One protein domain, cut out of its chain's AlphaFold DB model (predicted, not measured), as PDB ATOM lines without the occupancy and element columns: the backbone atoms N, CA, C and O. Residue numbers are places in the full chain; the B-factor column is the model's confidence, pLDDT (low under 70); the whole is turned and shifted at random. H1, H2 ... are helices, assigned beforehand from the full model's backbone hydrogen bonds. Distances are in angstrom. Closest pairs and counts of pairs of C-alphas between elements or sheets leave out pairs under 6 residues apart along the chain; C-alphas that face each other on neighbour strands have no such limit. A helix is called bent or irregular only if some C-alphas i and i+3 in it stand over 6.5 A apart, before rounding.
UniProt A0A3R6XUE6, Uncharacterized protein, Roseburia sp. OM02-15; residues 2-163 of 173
ATOM      1  N   ASN A   2     300.022 176.098 216.650       92.44
ATOM      2  CA  ASN A   2     299.185 176.823 217.622       92.44
ATOM      3  C   ASN A   2     298.272 175.922 218.466       92.44
ATOM      4  O   ASN A   2     298.226 176.108 219.675       92.44
ATOM      5  N   GLU A   3     297.609 174.936 217.858       95.56
ATOM      6  CA  GLU A   3     296.740 173.980 218.567       95.56
ATOM      7  C   GLU A   3     297.499 173.204 219.652       95.56
ATOM      8  O   GLU A   3     297.123 173.277 220.818       95.56
ATOM      9  N   LEU A   4     298.632 172.581 219.302       97.19
ATOM     10  CA  LEU A   4     299.514 171.883 220.247       97.19
ATOM     11  C   LEU A   4     299.930 172.782 221.424       97.19
ATOM     12  O   LEU A   4     299.887 172.374 222.582       97.19
ATOM     13  N   ILE A   5     300.338 174.022 221.143       97.19
ATOM     14  CA  ILE A   5     300.808 174.942 222.189       97.19
ATOM     15  C   ILE A   5     299.654 175.387 223.098       97.19
ATOM     16  O   ILE A   5     299.861 175.538 224.304       97.19
ATOM     17  N   GLN A   6     298.450 175.576 222.548       96.75
ATOM     18  CA  GLN A   6     297.250 175.874 223.336       96.75
ATOM     19  C   GLN A   6     296.851 174.697 224.226       96.75
ATOM     20  O   GLN A   6     296.525 174.902 225.394       96.75
ATOM     21  N   GLU A   7     296.914 173.471 223.711       97.56
ATOM     22  CA  GLU A   7     296.633 172.256 224.476       97.56
ATOM     23  C   GLU A   7     297.601 172.103 225.657       97.56
ATOM     24  O   GLU A   7     297.170 172.017 226.809       97.56
ATOM     25  N   ILE A   8     298.912 172.189 225.398       97.69
ATOM     26  CA  ILE A   8     299.956 172.175 226.436       97.69
ATOM     27  C   ILE A   8     299.692 173.262 227.485       97.69
ATOM     28  O   ILE A   8     299.762 173.014 228.691       97.69
ATOM     29  N   MET A   9     299.376 174.478 227.035       96.56
ATOM     30  CA  MET A   9     299.101 175.603 227.922       96.56
ATOM     31  C   MET A   9     297.818 175.403 228.745       96.56
ATOM     32  O   MET A   9     297.740 175.889 229.870       96.56
ATOM     33  N   SER A  10     296.824 174.689 228.229       96.44
ATOM     34  CA  SER A  10     295.565 174.444 228.940       96.44
ATOM     35  C   SER A  10     295.710 173.328 229.976       96.44
ATOM     36  O   SER A  10     295.143 173.417 231.064       96.44
ATOM     37  N   ASN A  11     296.527 172.316 229.676       96.50
ATOM     38  CA  ASN A  11     296.652 171.108 230.491       96.50
ATOM     39  C   ASN A  11     297.776 171.184 231.539       96.50
ATOM     40  O   ASN A  11     297.709 170.507 232.565       96.50
ATOM     41  N   ILE A  12     298.813 172.008 231.326       96.00
ATOM     42  CA  ILE A  12     300.023 171.990 232.165       96.00
ATOM     43  C   ILE A  12     300.257 173.329 232.873       96.00
ATOM     44  O   ILE A  12     300.834 174.276 232.333       96.00
ATOM     45  N   ASN A  13     299.906 173.394 234.160       94.31
ATOM     46  CA  ASN A  13     300.088 174.592 234.985       94.31
ATOM     47  C   ASN A  13     301.491 174.677 235.627       94.31
ATOM     48  O   ASN A  13     301.663 174.566 236.844       94.31
ATOM     49  N   LYS A  14     302.527 174.871 234.801       94.88
ATOM     50  CA  LYS A  14     303.903 175.155 235.256       94.88
ATOM     51  C   LYS A  14     304.366 176.511 234.740       94.88
ATOM     52  O   LYS A  14     304.291 176.793 233.551       94.88
ATOM     53  N   LYS A  15     304.920 177.349 235.624       90.81
ATOM     54  CA  LYS A  15     305.274 178.749 235.309       90.81
ATOM     55  C   LYS A  15     306.200 178.907 234.091       90.81
ATOM     56  O   LYS A  15     306.015 179.856 233.336       90.81
ATOM     57  N   GLY A  16     307.190 178.022 233.925       88.31
ATOM     58  CA  GLY A  16     308.106 178.033 232.769       88.31
ATOM     59  C   GLY A  16     307.356 177.769 231.463       88.31
ATOM     60  O   GLY A  16     307.311 178.643 230.604       88.31
ATOM     61  N   ILE A  17     306.642 176.642 231.413       94.69
ATOM     62  CA  ILE A  17     305.788 176.222 230.290       94.69
ATOM     63  C   ILE A  17     304.790 177.323 229.913       94.69
ATOM     64  O   ILE A  17     304.787 177.803 228.786       94.69
ATOM     65  N   GLN A  18     304.010 177.815 230.878       95.81
ATOM     66  CA  GLN A  18     303.006 178.862 230.659       95.81
ATOM     67  C   GLN A  18     303.596 180.146 230.065       95.81
ATOM     68  O   GLN A  18     302.997 180.782 229.199       95.81
ATOM     69  N   ARG A  19     304.773 180.559 230.546       93.12
ATOM     70  CA  ARG A  19     305.466 181.748 230.042       93.12
ATOM     71  C   ARG A  19     305.872 181.556 228.582       93.12
ATOM     72  O   ARG A  19     305.695 182.487 227.797       93.12
ATOM     73  N   ASP A  20     306.428 180.402 228.235       93.50
ATOM     74  CA  ASP A  20     306.965 180.172 226.896       93.50
ATOM     75  C   ASP A  20     305.851 179.883 225.882       93.50
ATOM     76  O   ASP A  20     305.854 180.509 224.822       93.50
ATOM     77  N   CYS A  21     304.792 179.152 226.258       96.38
ATOM     78  CA  CYS A  21     303.570 179.040 225.451       96.38
ATOM     79  C   CYS A  21     302.985 180.418 225.101       96.38
ATOM     80  O   CYS A  21     302.723 180.704 223.933       96.38
ATOM     81  N   LYS A  22     302.853 181.327 226.081       95.25
ATOM     82  CA  LYS A  22     302.350 182.695 225.841       95.25
ATOM     83  C   LYS A  22     303.216 183.483 224.858       95.25
ATOM     84  O   LYS A  22     302.688 184.245 224.050       95.25
ATOM     85  N   LYS A  23     304.545 183.343 224.930       93.25
ATOM     86  CA  LYS A  23     305.457 184.008 223.985       93.25
ATOM     87  C   LYS A  23     305.309 183.436 222.580       93.25
ATOM     88  O   LYS A  23     305.273 184.218 221.630       93.25
ATOM     89  N   ILE A  24     305.198 182.112 222.472       95.00
ATOM     90  CA  ILE A  24     305.063 181.408 221.197       95.00
ATOM     91  C   ILE A  24     303.755 181.815 220.511       95.00
ATOM     92  O   ILE A  24     303.780 182.324 219.393       95.00
ATOM     93  N   LEU A  25     302.631 181.726 221.225       94.81
ATOM     94  CA  LEU A  25     301.300 182.058 220.703       94.81
ATOM     95  C   LEU A  25     301.151 183.523 220.278       94.81
ATOM     96  O   LEU A  25     300.318 183.836 219.434       94.81
ATOM     97  N   LYS A  26     301.945 184.435 220.850       92.56
ATOM     98  CA  LYS A  26     301.846 185.865 220.538       92.56
ATOM     99  C   LYS A  26     302.455 186.230 219.183       92.56
ATOM    100  O   LYS A  26     301.935 187.132 218.532       92.56
ATOM    101  N   LYS A  27     303.609 185.656 218.818       85.81
ATOM    102  CA  LYS A  27     304.396 186.143 217.664       85.81
ATOM    103  C   LYS A  27     305.436 185.172 217.090       85.81
ATOM    104  O   LYS A  27     306.347 185.629 216.406       85.81
ATOM    105  N   CYS A  28     305.361 183.877 217.387       88.50
ATOM    106  CA  CYS A  28     306.357 182.929 216.891       88.50
ATOM    107  C   CYS A  28     306.164 182.648 215.400       88.50
ATOM    108  O   CYS A  28     305.145 182.100 214.985       88.50
ATOM    109  N   SER A  29     307.175 183.007 214.615       84.19
ATOM    110  CA  SER A  29     307.247 182.731 213.178       84.19
ATOM    111  C   SER A  29     308.083 181.496 212.845       84.19
ATOM    112  O   SER A  29     308.107 181.086 211.690       84.19
ATOM    113  N   MET A  30     308.804 180.951 213.834       83.62
ATOM    114  CA  MET A  30     309.832 179.906 213.688       83.62
ATOM    115  C   MET A  30     311.043 180.296 212.819       83.62
ATOM    116  O   MET A  30     311.968 179.508 212.684       83.62
ATOM    117  N   LYS A  31     311.099 181.526 212.289       85.44
ATOM    118  CA  LYS A  31     312.155 181.985 211.364       85.44
ATOM    119  C   LYS A  31     313.286 182.768 212.028       85.44
ATOM    120  O   LYS A  31     314.165 183.285 211.347       85.44
ATOM    121  N   SER A  32     313.254 182.924 213.349       90.12
ATOM    122  CA  SER A  32     314.282 183.657 214.088       90.12
ATOM    123  C   SER A  32     314.888 182.786 215.177       90.12
ATOM    124  O   SER A  32     314.185 181.987 215.790       90.12
ATOM    125  N   ALA A  33     316.170 183.002 215.482       89.69
ATOM    126  CA  ALA A  33     316.848 182.318 216.586       89.69
ATOM    127  C   ALA A  33     316.115 182.503 217.928       89.69
ATOM    128  O   ALA A  33     316.111 181.630 218.785       89.69
ATOM    129  N   LYS A  34     315.436 183.638 218.114       91.31
ATOM    130  CA  LYS A  34     314.625 183.877 219.308       91.31
ATOM    131  C   LYS A  34     313.389 182.979 219.363       91.31
ATOM    132  O   LYS A  34     313.059 182.470 220.429       91.31
ATOM    133  N   ASP A  35     312.703 182.826 218.236       91.88
ATOM    134  CA  ASP A  35     311.509 181.989 218.139       91.88
ATOM    135  C   ASP A  35     311.869 180.512 218.307       91.88
ATOM    136  O   ASP A  35     311.250 179.827 219.121       91.88
ATOM    137  N   THR A  36     312.909 180.041 217.607       93.44
ATOM    138  CA  THR A  36     313.385 178.658 217.742       93.44
ATOM    139  C   THR A  36     313.879 178.383 219.159       93.44
ATOM    140  O   THR A  36     313.529 177.356 219.730       93.44
ATOM    141  N   GLY A  37     314.569 179.343 219.782       92.88
ATOM    142  CA  GLY A  37     314.987 179.256 221.180       92.88
ATOM    143  C   GLY A  37     313.818 179.075 222.152       92.88
ATOM    144  O   GLY A  37     313.901 178.233 223.037       92.88
ATOM    145  N   PHE A  38     312.697 179.791 221.982       94.06
ATOM    146  CA  PHE A  38     311.530 179.597 222.859       94.06
ATOM    147  C   PHE A  38     310.859 178.232 222.688       94.06
ATOM    148  O   PHE A  38     310.362 177.686 223.672       94.06
ATOM    149  N   ILE A  39     310.830 177.689 221.470       95.75
ATOM    150  CA  ILE A  39     310.298 176.342 221.213       95.75
ATOM    151  C   ILE A  39     311.191 175.290 221.878       95.75
ATOM    152  O   ILE A  39     310.684 174.410 222.573       95.75
ATOM    153  N   THR A  40     312.511 175.411 221.726       96.19
ATOM    154  CA  THR A  40     313.474 174.498 222.352       96.19
ATOM    155  C   THR A  40     313.409 174.579 223.880       96.19
ATOM    156  O   THR A  40     313.252 173.546 224.529       96.19
ATOM    157  N   GLU A  41     313.404 175.783 224.463       95.44
ATOM    158  CA  GLU A  41     313.256 175.989 225.915       95.44
ATOM    159  C   GLU A  41     311.936 175.383 226.439       95.44
ATOM    160  O   GLU A  41     311.919 174.754 227.502       95.44
ATOM    161  N   LEU A  42     310.829 175.501 225.692       97.06
ATOM    162  CA  LEU A  42     309.562 174.852 226.048       97.06
ATOM    163  C   LEU A  42     309.692 173.320 226.076       97.06
ATOM    164  O   LEU A  42     309.245 172.697 227.042       97.06
ATOM    165  N   ALA A  43     310.308 172.717 225.056       97.88
ATOM    166  CA  ALA A  43     310.522 171.270 225.004       97.88
ATOM    167  C   ALA A  43     311.361 170.780 226.196       97.88
ATOM    168  O   ALA A  43     311.040 169.767 226.821       97.88
ATOM    169  N   VAL A  44     312.391 171.539 226.575       96.69
ATOM    170  CA  VAL A  44     313.256 171.217 227.719       96.69
ATOM    171  C   VAL A  44     312.484 171.327 229.030       96.69
ATOM    172  O   VAL A  44     312.611 170.453 229.886       96.69
ATOM    173  N   TRP A  45     311.637 172.349 229.199       96.06
ATOM    174  CA  TRP A  45     310.764 172.435 230.371       96.06
ATOM    175  C   TRP A  45     309.825 171.237 230.479       96.06
ATOM    176  O   TRP A  45     309.672 170.691 231.572       96.06
ATOM    177  N   LEU A  46     309.203 170.830 229.371       98.00
ATOM    178  CA  LEU A  46     308.330 169.656 229.331       98.00
ATOM    179  C   LEU A  46     309.094 168.397 229.751       98.00
ATOM    180  O   LEU A  46     308.633 167.679 230.636       98.00
ATOM    181  N   TYR A  47     310.304 168.207 229.221       97.31
ATOM    182  CA  TYR A  47     311.188 167.110 229.603       97.31
ATOM    183  C   TYR A  47     311.556 167.126 231.095       97.31
ATOM    184  O   TYR A  47     311.382 166.116 231.772       97.31
ATOM    185  N   ILE A  48     311.990 168.272 231.640       94.50
ATOM    186  CA  ILE A  48     312.338 168.426 233.067       94.50
ATOM    187  C   ILE A  48     311.170 168.028 233.975       94.50
ATOM    188  O   ILE A  48     311.382 167.446 235.037       94.50
ATOM    189  N   TYR A  49     309.938 168.365 233.588       95.00
ATOM    190  CA  TYR A  49     308.748 168.040 234.374       95.00
ATOM    191  C   TYR A  49     308.156 166.652 234.073       95.00
ATOM    192  O   TYR A  49     307.149 166.303 234.685       95.00
ATOM    193  N   GLY A  50     308.766 165.863 233.184       95.62
ATOM    194  CA  GLY A  50     308.339 164.497 232.865       95.62
ATOM    195  C   GLY A  50     307.233 164.380 231.809       95.62
ATOM    196  O   GLY A  50     306.722 163.285 231.596       95.62
ATOM    197  N   TYR A  51     306.879 165.467 231.119       97.62
ATOM    198  CA  TYR A  51     305.906 165.482 230.016       97.62
ATOM    199  C   TYR A  51     306.589 165.084 228.701       97.62
ATOM    200  O   TYR A  51     306.794 165.899 227.798       97.62
ATOM    201  N   THR A  52     307.065 163.838 228.632       96.75
ATOM    202  CA  THR A  52     307.954 163.374 227.555       96.75
ATOM    203  C   THR A  52     307.272 163.337 226.192       96.75
ATOM    204  O   THR A  52     307.923 163.615 225.186       96.75
ATOM    205  N   GLN A  53     305.976 163.021 226.139       97.50
ATOM    206  CA  GLN A  53     305.242 162.949 224.877       97.50
ATOM    207  C   GLN A  53     305.021 164.344 224.288       97.50
ATOM    208  O   GLN A  53     305.259 164.564 223.104       97.50
ATOM    209  N   GLU A  54     304.642 165.307 225.123       98.44
ATOM    210  CA  GLU A  54     304.504 166.710 224.754       98.44
ATOM    211  C   GLU A  54     305.856 167.306 224.354       98.44
ATOM    212  O   GLU A  54     305.928 168.046 223.377       98.44
ATOM    213  N   ALA A  55     306.938 166.953 225.060       98.31
ATOM    214  CA  ALA A  55     308.290 167.367 224.695       98.31
ATOM    215  C   ALA A  55     308.668 166.886 223.284       98.31
ATOM    216  O   ALA A  55     309.133 167.693 222.480       98.31
ATOM    217  N   ILE A  56     308.408 165.612 222.955       98.31
ATOM    218  CA  ILE A  56     308.613 165.077 221.598       98.31
ATOM    219  C   ILE A  56     307.772 165.853 220.579       98.31
ATOM    220  O   ILE A  56     308.319 166.321 219.583       98.31
ATOM    221  N   SER A  57     306.477 166.053 220.843       98.31
ATOM    222  CA  SER A  57     305.583 166.782 219.934       98.31
ATOM    223  C   SER A  57     306.048 168.220 219.672       98.31
ATOM    224  O   SER A  57     305.903 168.726 218.560       98.31
ATOM    225  N   VAL A  58     306.624 168.892 220.675       98.00
ATOM    226  CA  VAL A  58     307.203 170.233 220.507       98.00
ATOM    227  C   VAL A  58     308.494 170.179 219.686       98.00
ATOM    228  O   VAL A  58     308.661 171.012 218.797       98.00
ATOM    229  N   CYS A  59     309.376 169.199 219.912       97.81
ATOM    230  CA  CYS A  59     310.558 168.988 219.066       97.81
ATOM    231  C   CYS A  59     310.172 168.727 217.599       97.81
ATOM    232  O   CYS A  59     310.831 169.228 216.688       97.81
ATOM    233  N   ASP A  60     309.077 168.000 217.367       97.25
ATOM    234  CA  ASP A  60     308.596 167.634 216.032       97.25
ATOM    235  C   ASP A  60     308.118 168.821 215.196       97.25
ATOM    236  O   ASP A  60     308.024 168.699 213.970       97.25
ATOM    237  N   LEU A  61     307.909 169.994 215.808       96.19
ATOM    238  CA  LEU A  61     307.660 171.232 215.069       96.19
ATOM    239  C   LEU A  61     308.793 171.550 214.079       96.19
ATOM    240  O   LEU A  61     308.526 172.155 213.045       96.19
ATOM    241  N   PHE A  62     310.026 171.103 214.342       94.88
ATOM    242  CA  PHE A  62     311.176 171.324 213.460       94.88
ATOM    243  C   PHE A  62     311.399 170.236 212.400       94.88
ATOM    244  O   PHE A  62     312.355 170.337 211.634       94.88
ATOM    245  N   SER A  63     310.539 169.215 212.307       90.88
ATOM    246  CA  SER A  63     310.769 168.039 211.441       90.88
ATOM    247  C   SER A  63     310.944 168.369 209.952       90.88
ATOM    248  O   SER A  63     311.548 167.593 209.216       90.88
ATOM    249  N   ASN A  64     310.416 169.512 209.500       86.88
ATOM    250  CA  ASN A  64     310.499 169.965 208.108       86.88
ATOM    251  C   ASN A  64     311.580 171.030 207.869       86.88
ATOM    252  O   ASN A  64     311.793 171.432 206.723       86.88
ATOM    253  N   GLU A  65     312.247 171.497 208.924       88.06
ATOM    254  CA  GLU A  65     313.300 172.499 208.806       88.06
ATOM    255  C   GLU A  65     314.549 171.883 208.176       88.06
ATOM    256  O   GLU A  65     314.966 170.767 208.501       88.06
ATOM    257  N   LYS A  66     315.163 172.629 207.260       87.12
ATOM    258  CA  LYS A  66     316.401 172.238 206.586       87.12
ATOM    259  C   LYS A  66     317.481 173.243 206.923       87.12
ATOM    260  O   LYS A  66     317.220 174.441 206.965       87.12
ATOM    261  N   PHE A  67     318.694 172.746 207.115       88.25
ATOM    262  CA  PHE A  67     319.836 173.618 207.307       88.25
ATOM    263  C   PHE A  67     320.086 174.459 206.047       88.25
ATOM    264  O   PHE A  67     320.218 173.913 204.951       88.25
ATOM    265  N   ASP A  68     320.153 175.778 206.219       88.38
ATOM    266  CA  ASP A  68     320.328 176.774 205.155       88.38
ATOM    267  C   ASP A  68     321.665 177.537 205.251       88.38
ATOM    268  O   ASP A  68     321.905 178.471 204.489       88.38
ATOM    269  N   GLY A  69     322.543 177.150 206.185       86.19
ATOM    270  CA  GLY A  69     323.792 177.854 206.490       86.19
ATOM    271  C   GLY A  69     323.734 178.740 207.742       86.19
ATOM    272  O   GLY A  69     324.783 179.173 208.224       86.19
ATOM    273  N   ASN A  70     322.554 179.003 208.316       87.75
ATOM    274  CA  ASN A  70     322.414 179.845 209.506       87.75
ATOM    275  C   ASN A  70     322.612 179.057 210.811       87.75
ATOM    276  O   ASN A  70     321.659 178.584 211.434       87.75
ATOM    277  N   TYR A  71     323.860 178.972 211.276       84.56
ATOM    278  CA  TYR A  71     324.212 178.261 212.513       84.56
ATOM    279  C   TYR A  71     323.556 178.821 213.782       84.56
ATOM    280  O   TYR A  71     323.279 178.060 214.703       84.56
ATOM    281  N   THR A  72     323.263 180.123 213.835       84.06
ATOM    282  CA  THR A  72     322.614 180.753 214.999       84.06
ATOM    283  C   THR A  72     321.168 180.295 215.164       84.06
ATOM    284  O   THR A  72     320.673 180.161 216.280       84.06
ATOM    285  N   LEU A  73     320.462 180.090 214.054       86.62
ATOM    286  CA  LEU A  73     319.110 179.539 214.077       86.62
ATOM    287  C   LEU A  73     319.151 178.020 214.264       86.62
ATOM    288  O   LEU A  73     318.368 177.477 215.048       86.62
ATOM    289  N   TRP A  74     320.075 177.364 213.559       90.12
ATOM    290  CA  TRP A  74     320.212 175.915 213.544       90.12
ATOM    291  C   TRP A  74     320.603 175.336 214.902       90.12
ATOM    292  O   TRP A  74     320.106 174.271 215.240       90.12
ATOM    293  N   SER A  75     321.410 176.028 215.715       88.88
ATOM    294  CA  SER A  75     321.805 175.536 217.045       88.88
ATOM    295  C   SER A  75     320.602 175.208 217.937       88.88
ATOM    296  O   SER A  75     320.563 174.161 218.574       88.88
ATOM    297  N   ASN A  76     319.558 176.039 217.922       92.12
ATOM    298  CA  ASN A  76     318.347 175.769 218.703       92.12
ATOM    299  C   ASN A  76     317.576 174.549 218.179       92.12
ATOM    300  O   ASN A  76     317.012 173.789 218.969       92.12
ATOM    301  N   ILE A  77     317.541 174.367 216.857       93.69
ATOM    302  CA  ILE A  77     316.886 173.226 216.200       93.69
ATOM    303  C   ILE A  77     317.658 171.936 216.501       93.69
ATOM    304  O   ILE A  77     317.072 170.923 216.877       93.69
ATOM    305  N   ASP A  78     318.982 171.991 216.396       92.69
ATOM    306  CA  ASP A  78     319.918 170.936 216.766       92.69
ATOM    307  C   ASP A  78     319.710 170.482 218.224       92.69
ATOM    308  O   ASP A  78     319.568 169.283 218.485       92.69
ATOM    309  N   HIS A  79     319.583 171.427 219.165       93.56
ATOM    310  CA  HIS A  79     319.296 171.121 220.568       93.56
ATOM    311  C   HIS A  79     317.954 170.402 220.739       93.56
ATOM    312  O   HIS A  79     317.864 169.437 221.502       93.56
ATOM    313  N   ALA A  80     316.916 170.819 220.005       96.88
ATOM    314  CA  ALA A  80     315.616 170.154 220.035       96.88
ATOM    315  C   ALA A  80     315.691 168.721 219.481       96.88
ATOM    316  O   ALA A  80     315.119 167.806 220.079       96.88
ATOM    317  N   TYR A  81     316.439 168.489 218.399       96.62
ATOM    318  CA  TYR A  81     316.681 167.140 217.885       96.62
ATOM    319  C   TYR A  81     317.445 166.269 218.886       96.62
ATOM    320  O   TYR A  81     317.061 165.120 219.115       96.62
ATOM    321  N   CYS A  82     318.480 166.804 219.535       95.75
ATOM    322  CA  CYS A  82     319.222 166.073 220.563       95.75
ATOM    323  C   CYS A  82     318.340 165.729 221.767       95.75
ATOM    324  O   CYS A  82     318.399 164.610 222.276       95.75
ATOM    325  N   LEU A  83     317.473 166.650 222.196       97.56
ATOM    326  CA  LEU A  83     316.490 166.376 223.240       97.56
ATOM    327  C   LEU A  83     315.537 165.245 222.837       97.56
ATOM    328  O   LEU A  83     315.349 164.304 223.611       97.56
ATOM    329  N   LYS A  84     314.987 165.282 221.620       97.94
ATOM    330  CA  LYS A  84     314.133 164.204 221.105       97.94
ATOM    331  C   LYS A  84     314.875 162.866 221.093       97.94
ATOM    332  O   LYS A  84     314.352 161.872 221.593       97.94
ATOM    333  N   ALA A  85     316.103 162.836 220.577       96.81
ATOM    334  CA  ALA A  85     316.931 161.632 220.546       96.81
ATOM    335  C   ALA A  85     317.183 161.066 221.952       96.81
ATOM    336  O   ALA A  85     317.088 159.849 222.147       96.81
ATOM    337  N   ARG A  86     317.437 161.934 222.939       96.50
ATOM    338  CA  ARG A  86     317.583 161.545 224.344       96.50
ATOM    339  C   ARG A  86     316.328 160.867 224.880       96.50
ATOM    340  O   ARG A  86     316.440 159.771 225.428       96.50
ATOM    341  N   ILE A  87     315.162 161.491 224.697       97.75
ATOM    342  CA  ILE A  87     313.877 160.956 225.168       97.75
ATOM    343  C   ILE A  87     313.601 159.600 224.510       97.75
ATOM    344  O   ILE A  87     313.302 158.630 225.200       97.75
ATOM    345  N   LEU A  88     313.778 159.485 223.190       97.50
ATOM    346  CA  LEU A  88     313.573 158.223 222.472       97.50
ATOM    347  C   LEU A  88     314.492 157.111 222.984       97.50
ATOM    348  O   LEU A  88     314.042 155.981 223.174       97.50
ATOM    349  N   ARG A  89     315.766 157.413 223.259       96.19
ATOM    350  CA  ARG A  89     316.681 156.431 223.852       96.19
ATOM    351  C   ARG A  89     316.235 156.023 225.257       96.19
ATOM    352  O   ARG A  89     316.279 154.838 225.567       96.19
ATOM    353  N   GLU A  90     315.815 156.974 226.091       95.25
ATOM    354  CA  GLU A  90     315.277 156.705 227.437       95.25
ATOM    355  C   GLU A  90     314.006 155.833 227.382       95.25
ATOM    356  O   GLU A  90     313.797 155.005 228.262       95.25
ATOM    357  N   MET A  91     313.225 155.926 226.301       96.06
ATOM    358  CA  MET A  91     312.077 155.055 226.006       96.06
ATOM    359  C   MET A  91     312.453 153.699 225.369       96.06
ATOM    360  O   MET A  91     311.567 152.932 224.997       96.06
ATOM    361  N   GLY A  92     313.742 153.397 225.175       96.50
ATOM    362  CA  GLY A  92     314.208 152.162 224.527       96.50
ATOM    363  C   GLY A  92     314.146 152.166 222.993       96.50
ATOM    364  O   GLY A  92     314.537 151.188 222.354       96.50
ATOM    365  N   LYS A  93     313.736 153.274 222.364       97.12
ATOM    366  CA  LYS A  93     313.687 153.458 220.903       97.12
ATOM    367  C   LYS A  93     315.056 153.852 220.341       97.12
ATOM    368  O   LYS A  93     315.241 154.899 219.722       97.12
ATOM    369  N   VAL A  94     316.049 152.998 220.583       94.94
ATOM    370  CA  VAL A  94     317.467 153.285 220.301       94.94
ATOM    371  C   VAL A  94     317.728 153.541 218.814       94.94
ATOM    372  O   VAL A  94     318.498 154.438 218.484       94.94
ATOM    373  N   LYS A  95     317.068 152.805 217.909       96.38
ATOM    374  CA  LYS A  95     317.248 152.977 216.456       96.38
ATOM    375  C   LYS A  95     316.798 154.362 215.977       96.38
ATOM    376  O   LYS A  95     317.576 155.054 215.334       96.38
ATOM    377  N   GLU A  96     315.594 154.786 216.364       96.25
ATOM    378  CA  GLU A  96     315.048 156.111 216.021       96.25
ATOM    379  C   GLU A  96     315.931 157.237 216.589       96.25
ATOM    380  O   GLU A  96     316.238 158.212 215.908       96.25
ATOM    381  N   SER A  97     316.405 157.072 217.830       95.25
ATOM    382  CA  SER A  97     317.360 157.995 218.455       95.25
ATOM    383  C   SER A  97     318.647 158.129 217.628       95.25
ATOM    384  O   SER A  97     319.063 159.239 217.298       95.25
ATOM    385  N   GLN A  98     319.247 157.008 217.215       94.38
ATOM    386  CA  GLN A  98     320.472 157.003 216.409       94.38
ATOM    387  C   GLN A  98     320.284 157.637 215.026       94.38
ATOM    388  O   GLN A  98     321.203 158.280 214.524       94.38
ATOM    389  N   GLU A  99     319.123 157.471 214.394       95.06
ATOM    390  CA  GLU A  99     318.816 158.112 213.108       95.06
ATOM    391  C   GLU A  99     318.777 159.637 213.227       95.06
ATOM    392  O   GLU A  99     319.362 160.331 212.391       95.06
ATOM    393  N   ILE A 100     318.177 160.157 214.303       94.50
ATOM    394  CA  ILE A 100     318.176 161.595 214.595       94.50
ATOM    395  C   ILE A 100     319.604 162.099 214.805       94.50
ATOM    396  O   ILE A 100     319.996 163.093 214.195       94.50
ATOM    397  N   ILE A 101     320.412 161.402 215.609       93.19
ATOM    398  CA  ILE A 101     321.798 161.820 215.867       93.19
ATOM    399  C   ILE A 101     322.644 161.792 214.594       93.19
ATOM    400  O   ILE A 101     323.391 162.735 214.330       93.19
ATOM    401  N   LYS A 102     322.472 160.777 213.740       92.38
ATOM    402  CA  LYS A 102     323.121 160.738 212.421       92.38
ATOM    403  C   LYS A 102     322.723 161.918 211.541       92.38
ATOM    404  O   LYS A 102     323.564 162.411 210.799       92.38
ATOM    405  N   PHE A 103     321.463 162.351 211.579       91.75
ATOM    406  CA  PHE A 103     321.008 163.525 210.834       91.75
ATOM    407  C   PHE A 103     321.645 164.812 211.368       91.75
ATOM    408  O   PHE A 103     322.229 165.562 210.589       91.75
ATOM    409  N   VAL A 104     321.585 165.024 212.683       90.06
ATOM    410  CA  VAL A 104     322.139 166.206 213.357       90.06
ATOM    411  C   VAL A 104     323.637 166.358 213.080       90.06
ATOM    412  O   VAL A 104     324.097 167.429 212.683       90.06
ATOM    413  N   ASN A 105     324.392 165.263 213.195       88.81
ATOM    414  CA  ASN A 105     325.842 165.276 213.021       88.81
ATOM    415  C   ASN A 105     326.306 165.640 211.601       88.81
ATOM    416  O   ASN A 105     327.465 166.005 211.441       88.81
ATOM    417  N   LYS A 106     325.433 165.621 210.581       89.56
ATOM    418  CA  LYS A 106     325.783 166.086 209.222       89.56
ATOM    419  C   LYS A 106     326.161 167.565 209.170       89.56
ATOM    420  O   LYS A 106     326.856 167.970 208.247       89.56
ATOM    421  N   TYR A 107     325.655 168.350 210.118       87.00
ATOM    422  CA  TYR A 107     325.798 169.806 210.146       87.00
ATOM    423  C   TYR A 107     326.613 170.294 211.344       87.00
ATOM    424  O   TYR A 107     326.781 171.496 211.533       87.00
ATOM    425  N   ARG A 108     327.107 169.376 212.183       83.12
ATOM    426  CA  ARG A 108     327.968 169.729 213.307       83.12
ATOM    427  C   ARG A 108     329.413 169.776 212.846       83.12
ATOM    428  O   ARG A 108     329.971 168.772 212.419       83.12
ATOM    429  N   HIS A 109     330.004 170.947 213.020       77.44
ATOM    430  CA  HIS A 109     331.386 171.257 212.688       77.44
ATOM    431  C   HIS A 109     332.129 171.614 213.980       77.44
ATOM    432  O   HIS A 109     332.111 172.783 214.374       77.44
ATOM    433  N   PRO A 110     332.709 170.636 214.707       69.62
ATOM    434  CA  PRO A 110     333.388 170.867 215.987       69.62
ATOM    435  C   PRO A 110     334.445 171.978 215.935       69.62
ATOM    436  O   PRO A 110     334.638 172.694 216.914       69.62
ATOM    437  N   GLU A 111     335.079 172.168 214.778       70.44
ATOM    438  CA  GLU A 111     336.036 173.236 214.494       70.44
ATOM    439  C   GLU A 111     335.465 174.648 214.708       70.44
ATOM    440  O   GLU A 111     336.201 175.549 215.110       70.44
ATOM    441  N   LEU A 112     334.155 174.843 214.524       67.75
ATOM    442  CA  LEU A 112     333.480 176.122 214.770       67.75
ATOM    443  C   LEU A 112     333.277 176.405 216.267       67.75
ATOM    444  O   LEU A 112     332.975 177.535 216.650       67.75
ATOM    445  N   TYR A 113     333.470 175.398 217.122       63.31
ATOM    446  CA  TYR A 113     333.192 175.447 218.557       63.31
ATOM    447  C   TYR A 113     334.449 175.248 219.407       63.31
ATOM    448  O   TYR A 113     334.355 174.826 220.558       63.31
ATOM    449  N   ILE A 114     335.629 175.596 218.883       60.38
ATOM    450  CA  ILE A 114     336.915 175.394 219.571       60.38
ATOM    451  C   ILE A 114     336.964 176.034 220.976       60.38
ATOM    452  O   ILE A 114     337.578 175.482 221.887       60.38
ATOM    453  N   ASN A 115     336.231 177.137 221.177       66.88
ATOM    454  CA  ASN A 115     336.078 177.835 222.466       66.88
ATOM    455  C   ASN A 115     334.826 177.413 223.257       66.88
ATOM    456  O   ASN A 115     334.607 177.866 224.383       66.88
ATOM    457  N   GLY A 116     333.974 176.566 222.681       66.50
ATOM    458  CA  GLY A 116     332.688 176.190 223.256       66.50
ATOM    459  C   GLY A 116     332.832 175.423 224.570       66.50
ATOM    460  O   GLY A 116     331.966 175.532 225.434       66.50
ATOM    461  N   VAL A 117     333.927 174.675 224.754       66.25
ATOM    462  CA  VAL A 117     334.198 173.948 226.002       66.25
ATOM    463  C   VAL A 117     334.412 174.913 227.157       66.25
ATOM    464  O   VAL A 117     333.811 174.749 228.217       66.25
ATOM    465  N   GLU A 118     335.247 175.933 226.961       71.19
ATOM    466  CA  GLU A 118     335.491 176.950 227.981       71.19
ATOM    467  C   GLU A 118     334.224 177.755 228.270       71.19
ATOM    468  O   GLU A 118     333.879 177.976 229.431       71.19
ATOM    469  N   TRP A 119     333.484 178.130 227.227       77.88
ATOM    470  CA  TRP A 119     332.218 178.835 227.389       77.88
ATOM    471  C   TRP A 119     331.194 178.012 228.191       77.88
ATOM    472  O   TRP A 119     330.618 178.516 229.158       77.88
ATOM    473  N   PHE A 120     331.032 176.726 227.868       74.50
ATOM    474  CA  PHE A 120     330.116 175.826 228.570       74.50
ATOM    475  C   PHE A 120     330.537 175.559 230.025       74.50
ATOM    476  O   PHE A 120     329.703 175.582 230.930       74.50
ATOM    477  N   THR A 121     331.827 175.308 230.267       70.75
ATOM    478  CA  THR A 121     332.335 174.895 231.590       70.75
ATOM    479  C   THR A 121     332.630 176.045 232.539       70.75
ATOM    480  O   THR A 121     332.569 175.847 233.749       70.75
ATOM    481  N   LYS A 122     332.959 177.236 232.025       81.75
ATOM    482  CA  LYS A 122     333.320 178.395 232.851       81.75
ATOM    483  C   LYS A 122     332.294 179.512 232.742       81.75
ATOM    484  O   LYS A 122     331.746 179.931 233.758       81.75
ATOM    485  N   THR A 123     332.009 179.991 231.532       85.00
ATOM    486  CA  THR A 123     331.177 181.194 231.341       85.00
ATOM    487  C   THR A 123     329.752 180.989 231.842       85.00
ATOM    488  O   THR A 123     329.217 181.858 232.532       85.00
ATOM    489  N   ILE A 124     329.138 179.837 231.554       85.94
ATOM    490  CA  ILE A 124     327.786 179.538 232.045       85.94
ATOM    491  C   ILE A 124     327.751 179.507 233.579       85.94
ATOM    492  O   ILE A 124     326.865 180.119 234.175       85.94
ATOM    493  N   ASP A 125     328.719 178.858 234.229       87.75
ATOM    494  CA  ASP A 125     328.750 178.755 235.693       87.75
ATOM    495  C   ASP A 125     329.010 180.101 236.373       87.75
ATOM    496  O   ASP A 125     328.308 180.450 237.327       87.75
ATOM    497  N   VAL A 126     329.921 180.910 235.826       92.06
ATOM    498  CA  VAL A 126     330.143 182.294 236.271       92.06
ATOM    499  C   VAL A 126     328.862 183.117 236.144       92.06
ATOM    500  O   VAL A 126     328.489 183.828 237.077       92.06
ATOM    501  N   ASN A 127     328.135 182.990 235.031       91.31
ATOM    502  CA  ASN A 127     326.881 183.712 234.831       91.31
ATOM    503  C   ASN A 127     325.776 183.251 235.787       91.31
ATOM    504  O   ASN A 127     325.017 184.087 236.283       91.31
ATOM    505  N   ILE A 128     325.673 181.950 236.075       90.00
ATOM    506  CA  ILE A 128     324.737 181.434 237.082       90.00
ATOM    507  C   ILE A 128     325.067 182.053 238.441       90.00
ATOM    508  O   ILE A 128     324.171 182.627 239.060       90.00
ATOM    509  N   GLN A 129     326.329 181.975 238.874       91.69
ATOM    510  CA  GLN A 129     326.753 182.458 240.188       91.69
ATOM    511  C   GLN A 129     326.569 183.971 240.319       91.69
ATOM    512  O   GLN A 129     325.881 184.420 241.228       91.69
ATOM    513  N   SER A 130     327.039 184.750 239.344       93.75
ATOM    514  CA  SER A 130     326.889 186.209 239.334       93.75
ATOM    515  C   SER A 130     325.420 186.650 239.409       93.75
ATOM    516  O   SER A 130     325.080 187.590 240.127       93.75
ATOM    517  N   ASN A 131     324.504 185.947 238.728       93.44
ATOM    518  CA  ASN A 131     323.075 186.246 238.844       93.44
ATOM    519  C   ASN A 131     322.487 185.835 240.200       93.44
ATOM    520  O   ASN A 131     321.536 186.476 240.643       93.44
ATOM    521  N   LEU A 132     323.002 184.791 240.854       91.56
ATOM    522  CA  LEU A 132     322.601 184.439 242.220       91.56
ATOM    523  C   LEU A 132     323.095 185.487 243.221       91.56
ATOM    524  O   LEU A 132     322.294 185.938 244.040       91.56
ATOM    525  N   ASP A 133     324.344 185.929 243.088       94.56
ATOM    526  CA  ASP A 133     324.955 186.971 243.920       94.56
ATOM    527  C   ASP A 133     324.200 188.304 243.779       94.56
ATOM    528  O   ASP A 133     323.944 188.996 244.761       94.56
ATOM    529  N   ALA A 134     323.729 188.621 242.567       93.62
ATOM    530  CA  ALA A 134     322.872 189.775 242.287       93.62
ATOM    531  C   ALA A 134     321.375 189.555 242.624       93.62
ATOM    532  O   ALA A 134     320.526 190.355 242.223       93.62
ATOM    533  N   ASN A 135     321.014 188.453 243.295       92.44
ATOM    534  CA  ASN A 135     319.640 188.049 243.633       92.44
ATOM    535  C   ASN A 135     318.669 187.967 242.425       92.44
ATOM    536  O   ASN A 135     317.443 188.025 242.555       92.44
ATOM    537  N   SER A 136     319.198 187.773 241.217       92.62
ATOM    538  CA  SER A 136     318.442 187.635 239.971       92.62
ATOM    539  C   SER A 136     318.096 186.171 239.673       92.62
ATOM    540  O   SER A 136     318.526 185.569 238.684       92.62
ATOM    541  N   LYS A 137     317.246 185.576 240.522       89.38
ATOM    542  CA  LYS A 137     316.866 184.147 240.446       89.38
ATOM    543  C   LYS A 137     316.301 183.725 239.083       89.38
ATOM    544  O   LYS A 137     316.499 182.592 238.650       89.38
ATOM    545  N   ALA A 138     315.585 184.621 238.402       86.38
ATOM    546  CA  ALA A 138     315.017 184.349 237.082       86.38
ATOM    547  C   ALA A 138     316.100 184.203 236.002       86.38
ATOM    548  O   ALA A 138     316.023 183.283 235.191       86.38
ATOM    549  N   ARG A 139     317.125 185.064 236.019       86.62
ATOM    550  CA  ARG A 139     318.246 184.995 235.074       86.62
ATOM    551  C   ARG A 139     319.136 183.791 235.352       86.62
ATOM    552  O   ARG A 139     319.470 183.070 234.419       86.62
ATOM    553  N   ALA A 140     319.430 183.511 236.623       89.50
ATOM    554  CA  ALA A 140     320.168 182.307 237.010       89.50
ATOM    555  C   ALA A 140     319.460 181.027 236.529       89.50
ATOM    556  O   ALA A 140     320.101 180.098 236.047       89.50
ATOM    557  N   ARG A 141     318.121 180.991 236.595       89.00
ATOM    558  CA  ARG A 141     317.321 179.879 236.063       89.00
ATOM    559  C   ARG A 141     317.459 179.727 234.549       89.00
ATOM    560  O   ARG A 141     317.620 178.603 234.095       89.00
ATOM    561  N   SER A 142     317.402 180.820 233.789       87.12
ATOM    562  CA  SER A 142     317.605 180.768 232.335       87.12
ATOM    563  C   SER A 142     318.989 180.225 231.973       87.12
ATOM    564  O   SER A 142     319.088 179.372 231.102       87.12
ATOM    565  N   TRP A 143     320.040 180.627 232.695       90.56
ATOM    566  CA  TRP A 143     321.381 180.073 232.484       90.56
ATOM    567  C   TRP A 143     321.486 178.586 232.836       90.56
ATOM    568  O   TRP A 143     322.137 177.836 232.117       90.56
ATOM    569  N   ARG A 144     320.817 178.133 233.904       91.06
ATOM    570  CA  ARG A 144     320.748 176.701 234.247       91.06
ATOM    571  C   ARG A 144     320.023 175.884 233.180       91.06
ATOM    572  O   ARG A 144     320.434 174.761 232.911       91.06
ATOM    573  N   LEU A 145     318.965 176.440 232.591       90.94
ATOM    574  CA  LEU A 145     318.237 175.783 231.512       90.94
ATOM    575  C   LEU A 145     319.118 175.635 230.269       90.94
ATOM    576  O   LEU A 145     319.278 174.523 229.780       90.94
ATOM    577  N   LEU A 146     319.778 176.720 229.855       88.88
ATOM    578  CA  LEU A 146     320.737 176.691 228.751       88.88
ATOM    579  C   LEU A 146     321.867 175.685 229.015       88.88
ATOM    580  O   LEU A 146     322.241 174.925 228.130       88.88
ATOM    581  N   LYS A 147     322.366 175.607 230.257       90.00
ATOM    582  CA  LYS A 147     323.361 174.593 230.635       90.00
ATOM    583  C   LYS A 147     322.851 173.172 230.396       90.00
ATOM    584  O   LYS A 147     323.614 172.321 229.953       90.00
ATOM    585  N   LEU A 148     321.588 172.892 230.717       90.62
ATOM    586  CA  LEU A 148     320.997 171.574 230.489       90.62
ATOM    587  C   LEU A 148     320.806 171.285 228.994       90.62
ATOM    588  O   LEU A 148     321.075 170.168 228.564       90.62
ATOM    589  N   GLU A 149     320.360 172.273 228.220       90.50
ATOM    590  CA  GLU A 149     320.205 172.169 226.764       90.50
ATOM    591  C   GLU A 149     321.515 171.760 226.090       90.50
ATOM    592  O   GLU A 149     321.584 170.714 225.444       90.50
ATOM    593  N   GLU A 150     322.577 172.524 226.344       86.75
ATOM    594  CA  GLU A 150     323.932 172.247 225.859       86.75
ATOM    595  C   GLU A 150     324.436 170.887 226.365       86.75
ATOM    596  O   GLU A 150     325.046 170.110 225.630       86.75
ATOM    597  N   ALA A 151     324.121 170.537 227.617       86.31
ATOM    598  CA  ALA A 151     324.506 169.253 228.186       86.31
ATOM    599  C   ALA A 151     323.919 168.058 227.440       86.31
ATOM    600  O   ALA A 151     324.603 167.061 227.191       86.31
ATOM    601  N   ILE A 152     322.640 168.154 227.092       90.56
ATOM    602  CA  ILE A 152     321.956 167.156 226.282       90.56
ATOM    603  C   ILE A 152     322.585 167.136 224.888       90.56
ATOM    604  O   ILE A 152     323.029 166.082 224.440       90.56
ATOM    605  N   ALA A 153     322.706 168.292 224.237       88.38
ATOM    606  CA  ALA A 153     323.244 168.405 222.887       88.38
ATOM    607  C   ALA A 153     324.652 167.798 222.745       88.38
ATOM    608  O   ALA A 153     324.924 167.066 221.788       88.38
ATOM    609  N   HIS A 154     325.550 168.060 223.693       82.75
ATOM    610  CA  HIS A 154     326.907 167.520 223.676       82.75
ATOM    611  C   HIS A 154     326.967 166.024 223.978       82.75
ATOM    612  O   HIS A 154     327.766 165.310 223.367       82.75
ATOM    613  N   ARG A 155     326.140 165.546 224.915       84.88
ATOM    614  CA  ARG A 155     326.107 164.130 225.293       84.88
ATOM    615  C   ARG A 155     325.569 163.253 224.172       84.88
ATOM    616  O   ARG A 155     326.096 162.169 223.953       84.88
ATOM    617  N   GLU A 156     324.506 163.701 223.512       87.81
ATOM    618  CA  GLU A 156     323.788 162.894 222.529       87.81
ATOM    619  C   GLU A 156     324.517 162.815 221.190       87.81
ATOM    620  O   GLU A 156     324.648 161.735 220.628       87.81
ATOM    621  N   ALA A 157     325.047 163.933 220.700       80.44
ATOM    622  CA  ALA A 157     325.701 163.982 219.394       80.44
ATOM    623  C   ALA A 157     327.229 163.797 219.470       80.44
ATOM    624  O   ALA A 157     327.977 164.372 218.685       80.44
ATOM    625  N   GLU A 158     327.675 162.978 220.431       66.25
ATOM    626  CA  GLU A 158     329.033 162.418 220.531       66.25
ATOM    627  C   GLU A 158     330.164 163.439 220.319       66.25
ATOM    628  O   GLU A 158     331.187 163.139 219.704       66.25
ATOM    629  N   ASN A 159     330.016 164.663 220.838       59.47
ATOM    630  CA  ASN A 159     331.074 165.655 220.699       59.47
ATOM    631  C   ASN A 159     332.241 165.263 221.627       59.47
ATOM    632  O   ASN A 159     332.211 165.515 222.835       59.47
ATOM    633  N   ILE A 160     333.244 164.580 221.061       47.50
ATOM    634  CA  ILE A 160     334.359 163.920 221.769       47.50
ATOM    635  C   ILE A 160     335.081 164.893 222.715       47.50
ATOM    636  O   ILE A 160     335.508 164.498 223.802       47.50
ATOM    637  N   GLN A 161     335.142 166.180 222.360       49.44
ATOM    638  CA  GLN A 161     335.774 167.219 223.177       49.44
ATOM    639  C   GLN A 161     335.061 167.440 224.528       49.44
ATOM    640  O   GLN A 161     335.698 167.808 225.513       49.44
ATOM    641  N   TYR A 162     333.761 167.143 224.602       51.62
ATOM    642  CA  TYR A 162     332.932 167.321 225.793       51.62
ATOM    643  C   TYR A 162     332.623 166.024 226.537       51.62
ATOM    644  O   TYR A 162     332.109 166.055 227.657       51.62
ATOM    645  N   HIS A 163     332.970 164.876 225.954       46.44
ATOM    646  CA  HIS A 163     332.682 163.565 226.528       46.44
ATOM    647  C   HIS A 163     333.302 163.385 227.925       46.44
ATOM    648  O   HIS A 163     332.760 162.656 228.745       46.44
TER     649      HIS A 163
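AT A GLANCE: This is residues 2 to 163 of the 173 residues of an uncharacterized protein of Roseburia sp. OM02-15 (UniProt A0A3R6XUE6). An up-and-down bundle of H1 to H5, each running against the one before, is extended by H6, which packs on H5; the hairpin of H8 and H9 crosses its side, H9 packing on H3 and H5. The printed part has 162 residues with nine named helices, H1 to H9 in order, and no named strand: all helix. It is compact, with a radius of gyration of the C-alphas of 15.6 A and spans of 43 by 42 by 31 A.

IN THESE COORDINATES: Find C-alpha 2 at (299.185, 176.823, 217.622), where H1, residues 2 to 11, begins. Next come H2, residues 15 to 27; H3, 33 to 48, 22.0 A; H4, 52 to 62; H5, 71 to 90, 27.7 A; H6, 94 to 107, 21.1 A; and H7, 110 to 113. H8, 116 to 133, 24.6 A, has a kink of 27 degrees near residue 123 and is only just irregular, C-alphas 121 and 124 being 6.52 A apart. H9, 137 to 156, 28.6 A, ends at C-alpha 156, (323.788, 162.894, 222.529).

HOW THE PARTS SIT: Look first at the hubs, H3 and H5, which touch at Ala 33 and Leu 73, their closest C-alphas, 4.4 A, the same way at a shallow 17 degrees. Among the hairpins, with their closest C-alphas, are H3 and H4 at Ala 43 and Ala 55, 4.5 A; H2 and H3 at Ile 17 and Leu 42, 5.8 A; H1 and H2 at Met 9 and Gln 18, 5.8 A; H5 and H6 at Ala 85 and Ser 97, 4.2 A; and H8 and H9 at Ile 128 and Ala 140, 4.7 A. Residues 149 to 156 of H9 touch residues 78 to 86 of H5, closest at the C-alphas of Cys 82 and Ala 153, 5.2 A, only just about perpendicular at 71 degrees. H7 touches no helix. Every O i to N i+4 pair is within hydrogen-bond range in H1, H3 and H9, against 8 of 9 in H2, 5 of 7 in H4, 14 of 16 in H5, 8 of 10 in H6 and 12 of 14 in H8; H7 is too short for such a pair.

THE WHOLE: The C-alphas farthest apart, those of Lys 95 and Ala 134, are 45.3 A apart. The printed part has no cut and no long link. Look for pLDDT under 70 at residues 110, 112 to 117 and 158 to 163.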